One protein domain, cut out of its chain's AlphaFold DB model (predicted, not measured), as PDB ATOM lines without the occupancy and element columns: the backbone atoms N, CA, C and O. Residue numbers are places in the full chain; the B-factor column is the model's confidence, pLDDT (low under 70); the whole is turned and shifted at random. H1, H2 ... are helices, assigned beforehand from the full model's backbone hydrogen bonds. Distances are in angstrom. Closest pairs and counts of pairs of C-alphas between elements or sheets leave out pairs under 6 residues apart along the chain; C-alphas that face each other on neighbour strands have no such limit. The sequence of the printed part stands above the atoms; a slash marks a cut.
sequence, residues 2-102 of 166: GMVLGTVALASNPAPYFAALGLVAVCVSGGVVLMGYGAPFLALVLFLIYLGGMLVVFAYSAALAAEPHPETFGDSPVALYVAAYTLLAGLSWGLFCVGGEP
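This is residues 2 to 102 of the 166 residues of the protein "NADH-ubiquinone oxidoreductase chain 6" of Chirocentrus dorab (Dorab wolf-herring) (UniProt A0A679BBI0). Four helices stand in one flat row, one helix thick, in the order H3, H2, H1, H4. H3 and H2 make a long, close hairpin along one side, short H1 folds back on H2, and H4 runs along the other side, with residues 90 to 102 sticking out beyond H1. The printed part has 101 residues with four named helices, H1, H2, H3 and H4 along the chain, and no named strand; the class is all helix. The whole is loose, with a radius of gyration of the C-alphas of 15.8 A, and flat, spanning 49 by 35 by 13 A.

The longest helix is H3, residues 40 to 64. H2, residues 16 to 36, touches H3, and the closest C-alphas, those of Gly 31 and Ala 43, are 4.6 A apart. These two run opposite ways at a shallow tilt of 1 degree and form a helical hairpin. H1, residues 2 to 11, touches H2, with the C-alphas of Gly 6 and Gly 22 the closest at 4.1 A. H1 and H2 also form a helical hairpin, running opposite ways at a shallow tilt of 32 degrees. H4, residues 76 to 98, touches H1 with residues 81 to 89 alone; the closest C-alphas are those of Val 8 and Tyr 85, 6.0 A apart. H1 and H4 run opposite ways at a steep tilt of 44 degrees. With two of these three touching pairs at a shallow tilt, the helix packing is mostly aligned, but only just. H3 is apart from H1 and from H4, and H2 is apart from H4. Every O i to N i+4 pair is within hydrogen-bond range in H1 and H4, against 16 of 17 in H2 and 19 of 21 in H3.

H3 measures 35.1 A from its first to its last C-alpha, running from C-alpha 40 at (183.028, 236.966, 341.285) to C-alpha 64 at (191.117, 264.695, 321.422). H2 measures 30.1 A, and H1 14.1 A, beginning with C-alpha 2 at (195.816, 249.921, 345.420). H4 measures 32.4 A and ends with C-alpha 98 at (191.378, 257.214, 366.878).

The two C-alphas farthest apart, those of Pro 68 and Gly 100, are 49.7 A from each other. Residues 90 to 102, of which 90 to 98 belong to H4, stand free; the body without them spans 43 by 32 by 11 A. The links from H1 to H2 and from H2 to H3 are tight, and that from H3 to H4 is long, with 11 residues. The printed part has no cut. The mean pLDDT of the printed part is 85.1, and residues 67 to 70, 73 to 74 and 99 to 102 are under 70.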
ATOM      1  N   GLY A   2     196.014 249.730 346.871       85.12
ATOM      2  CA  GLY A   2     195.816 249.921 345.420       85.12
ATOM      3  C   GLY A   2     194.550 250.703 345.041       85.12
ATOM      4  O   GLY A   2     194.632 251.620 344.233       85.12
ATOM      5  N   MET A   3     193.420 250.426 345.701       89.00
ATOM      6  CA  MET A   3     192.160 251.134 345.448       89.00
ATOM      7  C   MET A   3     192.257 252.618 345.812       89.00
ATOM      8  O   MET A   3     191.922 253.468 345.004       89.00
ATOM      9  N   VAL A   4     192.784 252.927 346.999       90.75
ATOM     10  CA  VAL A   4     192.910 254.306 347.495       90.75
ATOM     11  C   VAL A   4     193.869 255.114 346.619       90.75
ATOM     12  O   VAL A   4     193.524 256.199 346.164       90.75
ATOM     13  N   LEU A   5     195.046 254.562 346.315       90.56
ATOM     14  CA  LEU A   5     196.027 255.230 345.457       90.56
ATOM     15  C   LEU A   5     195.496 255.420 344.030       90.56
ATOM     16  O   LEU A   5     195.663 256.493 343.460       90.56
ATOM     17  N   GLY A   6     194.800 254.420 343.482       91.12
ATOM     18  CA  GLY A   6     194.149 254.528 342.179       91.12
ATOM     19  C   GLY A   6     193.048 255.592 342.156       91.12
ATOM     20  O   GLY A   6     192.988 256.378 341.215       91.12
ATOM     21  N   THR A   7     192.225 255.688 343.209       91.00
ATOM     22  CA  THR A   7     191.192 256.734 343.308       91.00
ATOM     23  C   THR A   7     191.791 258.125 343.451       91.00
ATOM     24  O   THR A   7     191.279 259.059 342.846       91.00
ATOM     25  N   VAL A   8     192.890 258.269 344.197       92.50
ATOM     26  CA  VAL A   8     193.611 259.542 344.315       92.50
ATOM     27  C   VAL A   8     194.169 259.960 342.957       92.50
ATOM     28  O   VAL A   8     193.989 261.109 342.569       92.50
ATOM     29  N   ALA A   9     194.777 259.028 342.218       89.38
ATOM     30  CA  ALA A   9     195.291 259.288 340.876       89.38
ATOM     31  C   ALA A   9     194.186 259.691 339.885       89.38
ATOM     32  O   ALA A   9     194.428 260.509 339.004       89.38
ATOM     33  N   LEU A  10     192.974 259.143 340.029       88.50
ATOM     34  CA  LEU A  10     191.819 259.528 339.215       88.50
ATOM     35  C   LEU A  10     191.275 260.912 339.614       88.50
ATOM     36  O   LEU A  10     190.947 261.726 338.756       88.50
ATOM     37  N   ALA A  11     191.191 261.181 340.920       88.94
ATOM     38  CA  ALA A  11     190.620 262.405 341.479       88.94
ATOM     39  C   ALA A  11     191.517 263.634 341.296       88.94
ATOM     40  O   ALA A  11     191.007 264.744 341.185       88.94
ATOM     41  N   SER A  12     192.839 263.451 341.217       87.38
ATOM     42  CA  SER A  12     193.785 264.540 340.951       87.38
ATOM     43  C   SER A  12     193.693 265.117 339.535       87.38
ATOM     44  O   SER A  12     194.446 266.030 339.221       87.38
ATOM     45  N   ASN A  13     192.792 264.583 338.702       85.38
ATOM     46  CA  ASN A  13     192.515 265.022 337.338       85.38
ATOM     47  C   ASN A  13     193.776 265.205 336.460       85.38
ATOM     48  O   ASN A  13     193.927 266.255 335.842       85.38
ATOM     49  N   PRO A  14     194.701 264.222 336.411       84.62
ATOM     50  CA  PRO A  14     195.823 264.273 335.481       84.62
ATOM     51  C   PRO A  14     195.329 264.048 334.045       84.62
ATOM     52  O   PRO A  14     194.177 263.658 333.823       84.62
ATOM     53  N   ALA A  15     196.220 264.193 333.061       87.00
ATOM     54  CA  ALA A  15     195.879 263.918 331.670       87.00
ATOM     55  C   ALA A  15     195.226 262.519 331.482       87.00
ATOM     56  O   ALA A  15     195.605 261.558 332.169       87.00
ATOM     57  N   PRO A  16     194.284 262.356 330.524       87.69
ATOM     58  CA  PRO A  16     193.451 261.153 330.381       87.69
ATOM     59  C   PRO A  16     194.204 259.812 330.362       87.69
ATOM     60  O   PRO A  16     193.719 258.819 330.903       87.69
ATOM     61  N   TYR A  17     195.406 259.766 329.781       83.12
ATOM     62  CA  TYR A  17     196.210 258.541 329.721       83.12
ATOM     63  C   TYR A  17     196.790 258.132 331.086       83.12
ATOM     64  O   TYR A  17     196.875 256.940 331.384       83.12
ATOM     65  N   PHE A  18     197.148 259.095 331.942       85.19
ATOM     66  CA  PHE A  18     197.587 258.829 333.312       85.19
ATOM     67  C   PHE A  18     196.412 258.460 334.220       85.19
ATOM     68  O   PHE A  18     196.530 257.545 335.038       85.19
ATOM     69  N   ALA A  19     195.265 259.118 334.041       88.50
ATOM     70  CA  ALA A  19     194.039 258.794 334.767       88.50
ATOM     71  C   ALA A  19     193.576 257.350 334.486       88.50
ATOM     72  O   ALA A  19     193.164 256.641 335.407       88.50
ATOM     73  N   ALA A  20     193.728 256.871 333.246       90.56
ATOM     74  CA  ALA A  20     193.415 255.491 332.875       90.56
ATOM     75  C   ALA A  20     194.205 254.455 333.700       90.56
ATOM     76  O   ALA A  20     193.637 253.447 334.119       90.56
ATOM     77  N   LEU A  21     195.485 254.706 334.008       89.00
ATOM     78  CA  LEU A  21     196.282 253.814 334.864       89.00
ATOM     79  C   LEU A  21     195.742 253.763 336.301       89.00
ATOM     80  O   LEU A  21     195.676 252.687 336.901       89.00
ATOM     81  N   GLY A  22     195.300 254.909 336.831       90.88
ATOM     82  CA  GLY A  22     194.611 254.991 338.119       90.88
ATOM     83  C   GLY A  22     193.335 254.149 338.133       90.88
ATOM     84  O   GLY A  22     193.142 253.343 339.044       90.88
ATOM     85  N   LEU A  23     192.516 254.248 337.080       92.19
ATOM     86  CA  LEU A  23     191.301 253.445 336.925       92.19
ATOM     87  C   LEU A  23     191.590 251.943 336.942       92.19
ATOM     88  O   LEU A  23     190.919 251.195 337.654       92.19
ATOM     89  N   VAL A  24     192.595 251.497 336.184       93.56
ATOM     90  CA  VAL A  24     192.974 250.079 336.136       93.56
ATOM     91  C   VAL A  24     193.374 249.587 337.527       93.56
ATOM     92  O   VAL A  24     192.916 248.527 337.953       93.56
ATOM     93  N   ALA A  25     194.154 250.370 338.279       93.12
ATOM     94  CA  ALA A  25     194.527 250.024 339.650       93.12
ATOM     95  C   ALA A  25     193.304 249.899 340.580       93.12
ATOM     96  O   ALA A  25     193.244 248.962 341.387       93.12
ATOM     97  N   VAL A  26     192.308 250.786 340.449       94.38
ATOM     98  CA  VAL A  26     191.040 250.706 341.200       94.38
ATOM     99  C   VAL A  26     190.265 249.442 340.836       94.38
ATOM    100  O   VAL A  26     189.890 248.697 341.736       94.38
ATOM    101  N   CYS A  27     190.071 249.151 339.548       94.50
ATOM    102  CA  CYS A  27     189.343 247.960 339.101       94.50
ATOM    103  C   CYS A  27     190.011 246.664 339.545       94.50
ATOM    104  O   CYS A  27     189.334 245.772 340.048       94.50
ATOM    105  N   VAL A  28     191.334 246.563 339.392       93.88
ATOM    106  CA  VAL A  28     192.075 245.354 339.764       93.88
ATOM    107  C   VAL A  28     191.995 245.122 341.266       93.88
ATOM    108  O   VAL A  28     191.633 244.035 341.706       93.88
ATOM    109  N   SER A  29     192.281 246.147 342.069       94.44
ATOM    110  CA  SER A  29     192.241 246.002 343.525       94.44
ATOM    111  C   SER A  29     190.821 245.815 344.069       94.44
ATOM    112  O   SER A  29     190.625 244.970 344.938       94.44
ATOM    113  N   GLY A  30     189.823 246.526 343.535       92.94
ATOM    114  CA  GLY A  30     188.413 246.348 343.888       92.94
ATOM    115  C   GLY A  30     187.876 244.973 343.488       92.94
ATOM    116  O   GLY A  30     187.184 244.332 344.273       92.94
ATOM    117  N   GLY A  31     188.269 244.470 342.316       92.75
ATOM    118  CA  GLY A  31     187.942 243.122 341.857       92.75
ATOM    119  C   GLY A  31     188.528 242.036 342.760       92.75
ATOM    120  O   GLY A  31     187.825 241.096 343.115       92.75
ATOM    121  N   VAL A  32     189.783 242.185 343.202       92.38
ATOM    122  CA  VAL A  32     190.402 241.267 344.177       92.38
ATOM    123  C   VAL A  32     189.647 241.268 345.507       92.38
ATOM    124  O   VAL A  32     189.407 240.201 346.067       92.38
ATOM    125  N   VAL A  33     189.225 242.438 345.991       90.94
ATOM    126  CA  VAL A  33     188.417 242.550 347.216       90.94
ATOM    127  C   VAL A  33     187.068 241.839 347.048       90.94
ATOM    128  O   VAL A  33     186.704 241.028 347.894       90.94
ATOM    129  N   LEU A  34     186.360 242.069 345.940       89.81
ATOM    130  CA  LEU A  34     185.080 241.416 345.631       89.81
ATOM    131  C   LEU A  34     185.205 239.892 345.513       89.81
ATOM    132  O   LEU A  34     184.372 239.162 346.050       89.81
ATOM    133  N   MET A  35     186.270 239.400 344.874       86.94
ATOM    134  CA  MET A  35     186.572 237.967 344.831       86.94
ATOM    135  C   MET A  35     186.821 237.399 346.233       86.94
ATOM    136  O   MET A  35     186.335 236.313 346.537       86.94
ATOM    137  N   GLY A  36     187.510 238.143 347.102       84.25
ATOM    138  CA  GLY A  36     187.715 237.772 348.506       84.25
ATOM    139  C   GLY A  36     186.416 237.658 349.313       84.25
ATOM    140  O   GLY A  36     186.347 236.852 350.235       84.25
ATOM    141  N   TYR A  37     185.375 238.404 348.930       82.44
ATOM    142  CA  TYR A  37     184.030 238.325 349.514       82.44
ATOM    143  C   TYR A  37     183.095 237.329 348.805       82.44
ATOM    144  O   TYR A  37     181.906 237.286 349.111       82.44
ATOM    145  N   GLY A  38     183.595 236.525 347.861       82.69
ATOM    146  CA  GLY A  38     182.779 235.530 347.159       82.69
ATOM    147  C   GLY A  38     181.810 236.116 346.124       82.69
ATOM    148  O   GLY A  38     180.836 235.454 345.771       82.69
ATOM    149  N   ALA A  39     182.080 237.322 345.611       86.12
ATOM    150  CA  ALA A  39     181.279 238.006 344.589       86.12
ATOM    151  C   ALA A  39     182.013 238.100 343.227       86.12
ATOM    152  O   ALA A  39     182.397 239.193 342.787       86.12
ATOM    153  N   PRO A  40     182.284 236.966 342.545       87.12
ATOM    154  CA  PRO A  40     183.028 236.966 341.285       87.12
ATOM    155  C   PRO A  40     182.228 237.560 340.119       87.12
ATOM    156  O   PRO A  40     182.831 238.116 339.203       87.12
ATOM    157  N   PHE A  41     180.893 237.475 340.130       87.88
ATOM    158  CA  PHE A  41     180.066 238.054 339.070       87.88
ATOM    159  C   PHE A  41     180.128 239.582 339.131       87.88
ATOM    160  O   PHE A  41     180.419 240.224 338.121       87.88
ATOM    161  N   LEU A  42     179.976 240.167 340.319       90.25
ATOM    162  CA  LEU A  42     180.108 241.604 340.526       90.25
ATOM    163  C   LEU A  42     181.528 242.101 340.208       90.25
ATOM    164  O   LEU A  42     181.680 243.170 339.617       90.25
ATOM    165  N   ALA A  43     182.566 241.317 340.523       92.19
ATOM    166  CA  ALA A  43     183.939 241.623 340.117       92.19
ATOM    167  C   ALA A  43     184.080 241.687 338.585       92.19
ATOM    168  O   ALA A  43     184.661 242.637 338.062       92.19
ATOM    169  N   LEU A  44     183.513 240.725 337.847       91.31
ATOM    170  CA  LEU A  44     183.513 240.752 336.382       91.31
ATOM    171  C   LEU A  44     182.735 241.952 335.837       91.31
ATOM    172  O   LEU A  44     183.240 242.641 334.957       91.31
ATOM    173  N   VAL A  45     181.552 242.255 336.375       92.94
ATOM    174  CA  VAL A  45     180.768 243.435 335.975       92.94
ATOM    175  C   VAL A  45     181.565 244.728 336.194       92.94
ATOM    176  O   VAL A  45     181.576 245.584 335.307       92.94
ATOM    177  N   LEU A  46     182.296 244.853 337.310       92.88
ATOM    178  CA  LEU A  46     183.206 245.975 337.569       92.88
ATOM    179  C   LEU A  46     184.283 246.087 336.479       92.88
ATOM    180  O   LEU A  46     184.503 247.175 335.946       92.88
ATOM    181  N   PHE A  47     184.933 244.982 336.113       91.81
ATOM    182  CA  PHE A  47     185.920 244.976 335.029       91.81
ATOM    183  C   PHE A  47     185.294 245.315 333.670       91.81
ATOM    184  O   PHE A  47     185.836 246.126 332.926       91.81
ATOM    185  N   LEU A  48     184.143 244.744 333.324       92.12
ATOM    186  CA  LEU A  48     183.537 244.959 332.012       92.12
ATOM    187  C   LEU A  48     183.025 246.393 331.849       92.12
ATOM    188  O   LEU A  48     183.332 247.044 330.853       92.12
ATOM    189  N   ILE A  49     182.265 246.904 332.817       91.56
ATOM    190  CA  ILE A  49     181.635 248.224 332.696       91.56
ATOM    191  C   ILE A  49     182.644 249.333 332.983       91.56
ATOM    192  O   ILE A  49     182.744 250.282 332.209       91.56
ATOM    193  N   TYR A  50     183.403 249.227 334.075       89.88
ATOM    194  CA  TYR A  50     184.287 250.310 334.496       89.88
ATOM    195  C   TYR A  50     185.604 250.283 333.724       89.88
ATOM    196  O   TYR A  50     185.979 251.293 333.139       89.88
ATOM    197  N   LEU A  51     186.278 249.131 333.644       91.00
ATOM    198  CA  LEU A  51     187.517 249.026 332.868       91.00
ATOM    199  C   LEU A  51     187.231 248.989 331.362       91.00
ATOM    200  O   LEU A  51     187.843 249.751 330.627       91.00
ATOM    201  N   GLY A  52     186.261 248.212 330.882       89.31
ATOM    202  CA  GLY A  52     185.908 248.215 329.456       89.31
ATOM    203  C   GLY A  52     185.308 249.544 328.982       89.31
ATOM    204  O   GLY A  52     185.798 250.141 328.025       89.31
ATOM    205  N   GLY A  53     184.271 250.039 329.663       86.94
ATOM    206  CA  GLY A  53     183.539 251.238 329.244       86.94
ATOM    207  C   GLY A  53     184.341 252.531 329.381       86.94
ATOM    208  O   GLY A  53     184.398 253.323 328.439       86.94
ATOM    209  N   MET A  54     185.000 252.756 330.523       89.12
ATOM    210  CA  MET A  54     185.712 254.021 330.745       89.12
ATOM    211  C   MET A  54     187.049 254.082 330.003       89.12
ATOM    212  O   MET A  54     187.464 255.177 329.634       89.12
ATOM    213  N   LEU A  55     187.709 252.949 329.708       86.06
ATOM    214  CA  LEU A  55     188.923 252.973 328.880       86.06
ATOM    215  C   LEU A  55     188.645 253.457 327.453       86.06
ATOM    216  O   LEU A  55     189.487 254.153 326.891       86.06
ATOM    217  N   VAL A  56     187.475 253.158 326.876       89.81
ATOM    218  CA  VAL A  56     187.084 253.700 325.561       89.81
ATOM    219  C   VAL A  56     186.956 255.222 325.622       89.81
ATOM    220  O   VAL A  56     187.467 255.922 324.749       89.81
ATOM    221  N   VAL A  57     186.324 255.740 326.679       87.38
ATOM    222  CA  VAL A  57     186.199 257.187 326.902       87.38
ATOM    223  C   VAL A  57     187.577 257.818 327.093       87.38
ATOM    224  O   VAL A  57     187.862 258.835 326.470       87.38
ATOM    225  N   PHE A  58     188.466 257.199 327.874       87.00
ATOM    226  CA  PHE A  58     189.836 257.683 328.037       87.00
ATOM    227  C   PHE A  58     190.627 257.670 326.734       87.00
ATOM    228  O   PHE A  58     191.337 258.633 326.471       87.00
ATOM    229  N   ALA A  59     190.494 256.633 325.906       87.50
ATOM    230  CA  ALA A  59     191.157 256.573 324.608       87.50
ATOM    231  C   ALA A  59     190.680 257.702 323.683       87.50
ATOM    232  O   ALA A  59     191.500 258.364 323.048       87.50
ATOM    233  N   TYR A  60     189.371 257.972 323.648       87.31
ATOM    234  CA  TYR A  60     188.812 259.069 322.861       87.31
ATOM    235  C   TYR A  60     189.237 260.443 323.400       87.31
ATOM    236  O   TYR A  60     189.688 261.292 322.635       87.31
ATOM    237  N   SER A  61     189.179 260.648 324.718       85.88
ATOM    238  CA  SER A  61     189.631 261.885 325.361       85.88
ATOM    239  C   SER A  61     191.131 262.108 325.195       85.88
ATOM    240  O   SER A  61     191.539 263.232 324.948       85.88
ATOM    241  N   ALA A  62     191.957 261.063 325.273       85.38
ATOM    242  CA  ALA A  62     193.392 261.160 325.016       85.38
ATOM    243  C   ALA A  62     193.682 261.518 323.552       85.38
ATOM    244  O   ALA A  62     194.596 262.290 323.289       85.38
ATOM    245  N   ALA A  63     192.895 260.993 322.607       85.06
ATOM    246  CA  ALA A  63     193.021 261.341 321.196       85.06
ATOM    247  C   ALA A  63     192.620 262.800 320.913       85.06
ATOM    248  O   ALA A  63     193.263 263.458 320.101       85.06
ATOM    249  N   LEU A  64     191.579 263.312 321.582       79.12
ATOM    250  CA  LEU A  64     191.117 264.695 321.422       79.12
ATOM    251  C   LEU A  64     191.949 265.725 322.201       79.12
ATOM    252  O   LEU A  64     192.129 266.837 321.720       79.12
ATOM    253  N   ALA A  65     192.445 265.366 323.385       75.38
ATOM    254  CA  ALA A  65     193.241 266.223 324.266       75.38
ATOM    255  C   ALA A  65     194.752 265.982 324.100       75.38
ATOM    256  O   ALA A  65     195.519 266.145 325.047       75.38
ATOM    257  N   ALA A  66     195.181 265.541 322.913       71.06
ATOM    258  CA  ALA A  66     196.587 265.334 322.585       71.06
ATOM    259  C   ALA A  66     197.314 266.687 322.475       71.06
ATOM    260  O   ALA A  66     197.580 267.193 321.385       71.06
ATOM    261  N   GLU A  67     197.604 267.299 323.620       68.94
ATOM    262  CA  GLU A  67     198.394 268.520 323.725       68.94
ATOM    263  C   GLU A  67     199.905 268.203 323.727       68.94
ATOM    264  O   GLU A  67     200.312 267.146 324.216       68.94
ATOM    265  N   PRO A  68     200.774 269.106 323.219       67.62
ATOM    266  CA  PRO A  68     202.224 268.876 323.174       67.62
ATOM    267  C   PRO A  68     202.893 268.732 324.553       67.62
ATOM    268  O   PRO A  68     203.981 268.167 324.635       67.62
ATOM    269  N   HIS A  69     202.263 269.245 325.620       68.19
ATOM    270  CA  HIS A  69     202.744 269.176 327.006       68.19
ATOM    271  C   HIS A  69     201.650 268.588 327.900       68.19
ATOM    272  O   HIS A  69     200.857 269.336 328.470       68.19
ATOM    273  N   PRO A  70     201.556 267.258 328.000       67.94
ATOM    274  CA  PRO A  70     200.513 266.641 328.794       67.94
ATOM    275  C   PRO A  70     200.711 266.891 330.291       67.94
ATOM    276  O   PRO A  70     201.797 266.635 330.819       67.94
ATOM    277  N   GLU A  71     199.631 267.274 330.976       74.00
ATOM    278  CA  GLU A  71     199.640 267.433 332.430       74.00
ATOM    279  C   GLU A  71     200.006 266.113 333.126       74.00
ATOM    280  O   GLU A  71     199.286 265.108 333.063       74.00
ATOM    281  N   THR A  72     201.161 266.110 333.779       77.38
ATOM    282  CA  THR A  72     201.747 264.962 334.466       77.38
ATOM    283  C   THR A  72     201.544 265.094 335.972       77.38
ATOM    284  O   THR A  72     201.384 266.185 336.509       77.38
ATOM    285  N   PHE A  73     201.635 263.980 336.706       66.25
ATOM    286  CA  PHE A  73     201.614 263.976 338.178       66.25
ATOM    287  C   PHE A  73     202.643 264.917 338.842       66.25
ATOM    288  O   PHE A  73     202.512 265.212 340.027       66.25
ATOM    289  N   GLY A  74     203.673 265.350 338.105       66.19
ATOM    290  CA  GLY A  74     204.703 266.283 338.565       66.19
ATOM    291  C   GLY A  74     204.384 267.762 338.342       66.19
ATOM    292  O   GLY A  74     205.146 268.604 338.815       66.19
ATOM    293  N   ASP A  75     203.289 268.095 337.654       79.94
ATOM    294  CA  ASP A  75     202.910 269.489 337.452       79.94
ATOM    295  C   ASP A  75     202.371 270.092 338.744       79.94
ATOM    296  O   ASP A  75     201.590 269.474 339.469       79.94
ATOM    297  N   SER A  76     202.793 271.329 339.023       76.56
ATOM    298  CA  SER A  76     202.493 272.056 340.263       76.56
ATOM    299  C   SER A  76     201.019 271.969 340.717       76.56
ATOM    300  O   SER A  76     200.791 271.665 341.893       76.56
ATOM    301  N   PRO A  77     200.000 272.151 339.844       79.38
ATOM    302  CA  PRO A  77     198.605 272.027 340.268       79.38
ATOM    303  C   PRO A  77     198.190 270.580 340.583       79.38
ATOM    304  O   PRO A  77     197.580 270.334 341.623       79.38
ATOM    305  N   VAL A  78     198.548 269.608 339.737       81.88
ATOM    306  CA  VAL A  78     198.177 268.190 339.913       81.88
ATOM    307  C   VAL A  78     198.849 267.610 341.157       81.88
ATOM    308  O   VAL A  78     198.202 266.927 341.951       81.88
ATOM    309  N   ALA A  79     200.121 267.935 341.384       84.56
ATOM    310  CA  ALA A  79     200.865 267.521 342.569       84.56
ATOM    311  C   ALA A  79     200.212 268.033 343.865       84.56
ATOM    312  O   ALA A  79     200.132 267.292 344.848       84.56
ATOM    313  N   LEU A  80     199.687 269.266 343.864       88.00
ATOM    314  CA  LEU A  80     198.947 269.817 345.000       88.00
ATOM    315  C   LEU A  80     197.634 269.063 345.239       88.00
ATOM    316  O   LEU A  80     197.318 268.755 346.390       88.00
ATOM    317  N   TYR A  81     196.905 268.697 344.181       88.44
ATOM    318  CA  TYR A  81     195.714 267.854 344.308       88.44
ATOM    319  C   TYR A  81     196.044 266.461 344.850       88.44
ATOM    320  O   TYR A  81     195.384 266.001 345.781       88.44
ATOM    321  N   VAL A  82     197.090 265.800 344.342       88.31
ATOM    322  CA  VAL A  82     197.544 264.497 344.858       88.31
ATOM    323  C   VAL A  82     197.896 264.602 346.344       88.31
ATOM    324  O   VAL A  82     197.450 263.777 347.145       88.31
ATOM    325  N   ALA A  83     198.643 265.633 346.745       88.88
ATOM    326  CA  ALA A  83     198.993 265.866 348.144       88.88
ATOM    327  C   ALA A  83     197.744 266.096 349.012       88.88
ATOM    328  O   ALA A  83     197.598 265.476 350.063       88.88
ATOM    329  N   ALA A  84     196.803 266.924 348.558       90.94
ATOM    330  CA  ALA A  84     195.566 267.191 349.284       90.94
ATOM    331  C   ALA A  84     194.709 265.924 349.456       90.94
ATOM    332  O   ALA A  84     194.275 265.622 350.569       90.94
ATOM    333  N   TYR A  85     194.503 265.144 348.390       90.88
ATOM    334  CA  TYR A  85     193.701 263.918 348.445       90.88
ATOM    335  C   TYR A  85     194.369 262.807 349.262       90.88
ATOM    336  O   TYR A  85     193.682 262.106 350.004       90.88
ATOM    337  N   THR A  86     195.697 262.656 349.190       89.62
ATOM    338  CA  THR A  86     196.424 261.695 350.042       89.62
ATOM    339  C   THR A  86     196.380 262.084 351.518       89.62
ATOM    340  O   THR A  86     196.150 261.215 352.359       89.62
ATOM    341  N   LEU A  87     196.532 263.372 351.846       92.06
ATOM    342  CA  LEU A  87     196.388 263.868 353.217       92.06
ATOM    343  C   LEU A  87     194.969 263.667 353.739       92.06
ATOM    344  O   LEU A  87     194.802 263.210 354.864       92.06
ATOM    345  N   LEU A  88     193.949 263.953 352.928       91.00
ATOM    346  CA  LEU A  88     192.554 263.758 353.315       91.00
ATOM    347  C   LEU A  88     192.237 262.274 353.540       91.00
ATOM    348  O   LEU A  88     191.615 261.929 354.544       91.00
ATOM    349  N   ALA A  89     192.736 261.386 352.676       88.31
ATOM    350  CA  ALA A  89     192.627 259.944 352.873       88.31
ATOM    351  C   ALA A  89     193.342 259.497 354.161       88.31
ATOM    352  O   ALA A  89     192.759 258.775 354.970       88.31
ATOM    353  N   GLY A  90     194.564 259.977 354.404       88.25
ATOM    354  CA  GLY A  90     195.334 259.676 355.613       88.25
ATOM    355  C   GLY A  90     194.678 260.192 356.895       88.25
ATOM    356  O   GLY A  90     194.616 259.463 357.880       88.25
ATOM    357  N   LEU A  91     194.128 261.408 356.878       87.94
ATOM    358  CA  LEU A  91     193.371 261.990 357.989       87.94
ATOM    359  C   LEU A  91     192.083 261.216 358.249       87.94
ATOM    360  O   LEU A  91     191.787 260.925 359.400       87.94
ATOM    361  N   SER A  92     191.342 260.841 357.203       85.50
ATOM    362  CA  SER A  92     190.128 260.030 357.354       85.50
ATOM    363  C   SER A  92     190.435 258.671 357.985       85.50
ATOM    364  O   SER A  92     189.738 258.250 358.903       85.50
ATOM    365  N   TRP A  93     191.536 258.035 357.574       83.81
ATOM    366  CA  TRP A  93     192.020 256.793 358.169       83.81
ATOM    367  C   TRP A  93     192.502 256.993 359.613       83.81
ATOM    368  O   TRP A  93     192.165 256.214 360.495       83.81
ATOM    369  N   GLY A  94     193.249 258.064 359.889       83.19
ATOM    370  CA  GLY A  94     193.728 258.389 361.233       83.19
ATOM    371  C   GLY A  94     192.590 258.683 362.212       83.19
ATOM    372  O   GLY A  94     192.587 258.163 363.324       83.19
ATOM    373  N   LEU A  95     191.584 259.452 361.784       82.44
ATOM    374  CA  LEU A  95     190.360 259.700 362.549       82.44
ATOM    375  C   LEU A  95     189.564 258.410 362.766       82.44
ATOM    376  O   LEU A  95     189.047 258.204 363.860       82.44
ATOM    377  N   PHE A  96     189.513 257.525 361.766       77.06
ATOM    378  CA  PHE A  96     188.908 256.201 361.899       77.06
ATOM    379  C   PHE A  96     189.617 255.351 362.967       77.06
ATOM    380  O   PHE A  96     188.953 254.741 363.798       77.06
ATOM    381  N   CYS A  97     190.954 255.358 363.012       76.88
ATOM    382  CA  CYS A  97     191.717 254.614 364.017       76.88
ATOM    383  C   CYS A  97     191.613 255.202 365.437       76.88
ATOM    384  O   CYS A  97     191.705 254.459 366.409       76.88
ATOM    385  N   VAL A  98     191.448 256.524 365.572       76.25
ATOM    386  CA  VAL A  98     191.378 257.214 366.878       76.25
ATOM    387  C   VAL A  98     189.948 257.273 367.432       76.25
ATOM    388  O   VAL A  98     189.765 257.276 368.647       76.25
ATOM    389  N   GLY A  99     188.928 257.290 366.570       66.38
ATOM    390  CA  GLY A  99     187.514 257.424 366.945       66.38
ATOM    391  C   GLY A  99     186.868 256.186 367.579       66.38
ATOM    392  O   GLY A  99     185.698 256.257 367.953       66.38
ATOM    393  N   GLY A 100     187.605 255.076 367.718       67.88
ATOM    394  CA  GLY A 100     187.048 253.762 368.058       67.88
ATOM    395  C   GLY A 100     186.187 253.201 366.921       67.88
ATOM    396  O   GLY A 100     185.691 253.960 366.098       67.88
ATOM    397  N   GLU A 101     186.022 251.875 366.870       56.50
ATOM    398  CA  GLU A 101     185.264 251.164 365.826       56.50
ATOM    399  C   GLU A 101     183.875 251.807 365.612       56.50
ATOM    400  O   GLU A 101     182.959 251.557 366.411       56.50
ATOM    401  N   PRO A 102     183.613 252.587 364.540       52.53
ATOM    402  CA  PRO A 102     182.241 252.645 364.087       52.53
ATOM    403  C   PRO A 102     181.927 251.216 363.650       52.53
ATOM    404  O   PRO A 102     182.747 250.569 362.996       52.53
TER     405      PRO A 102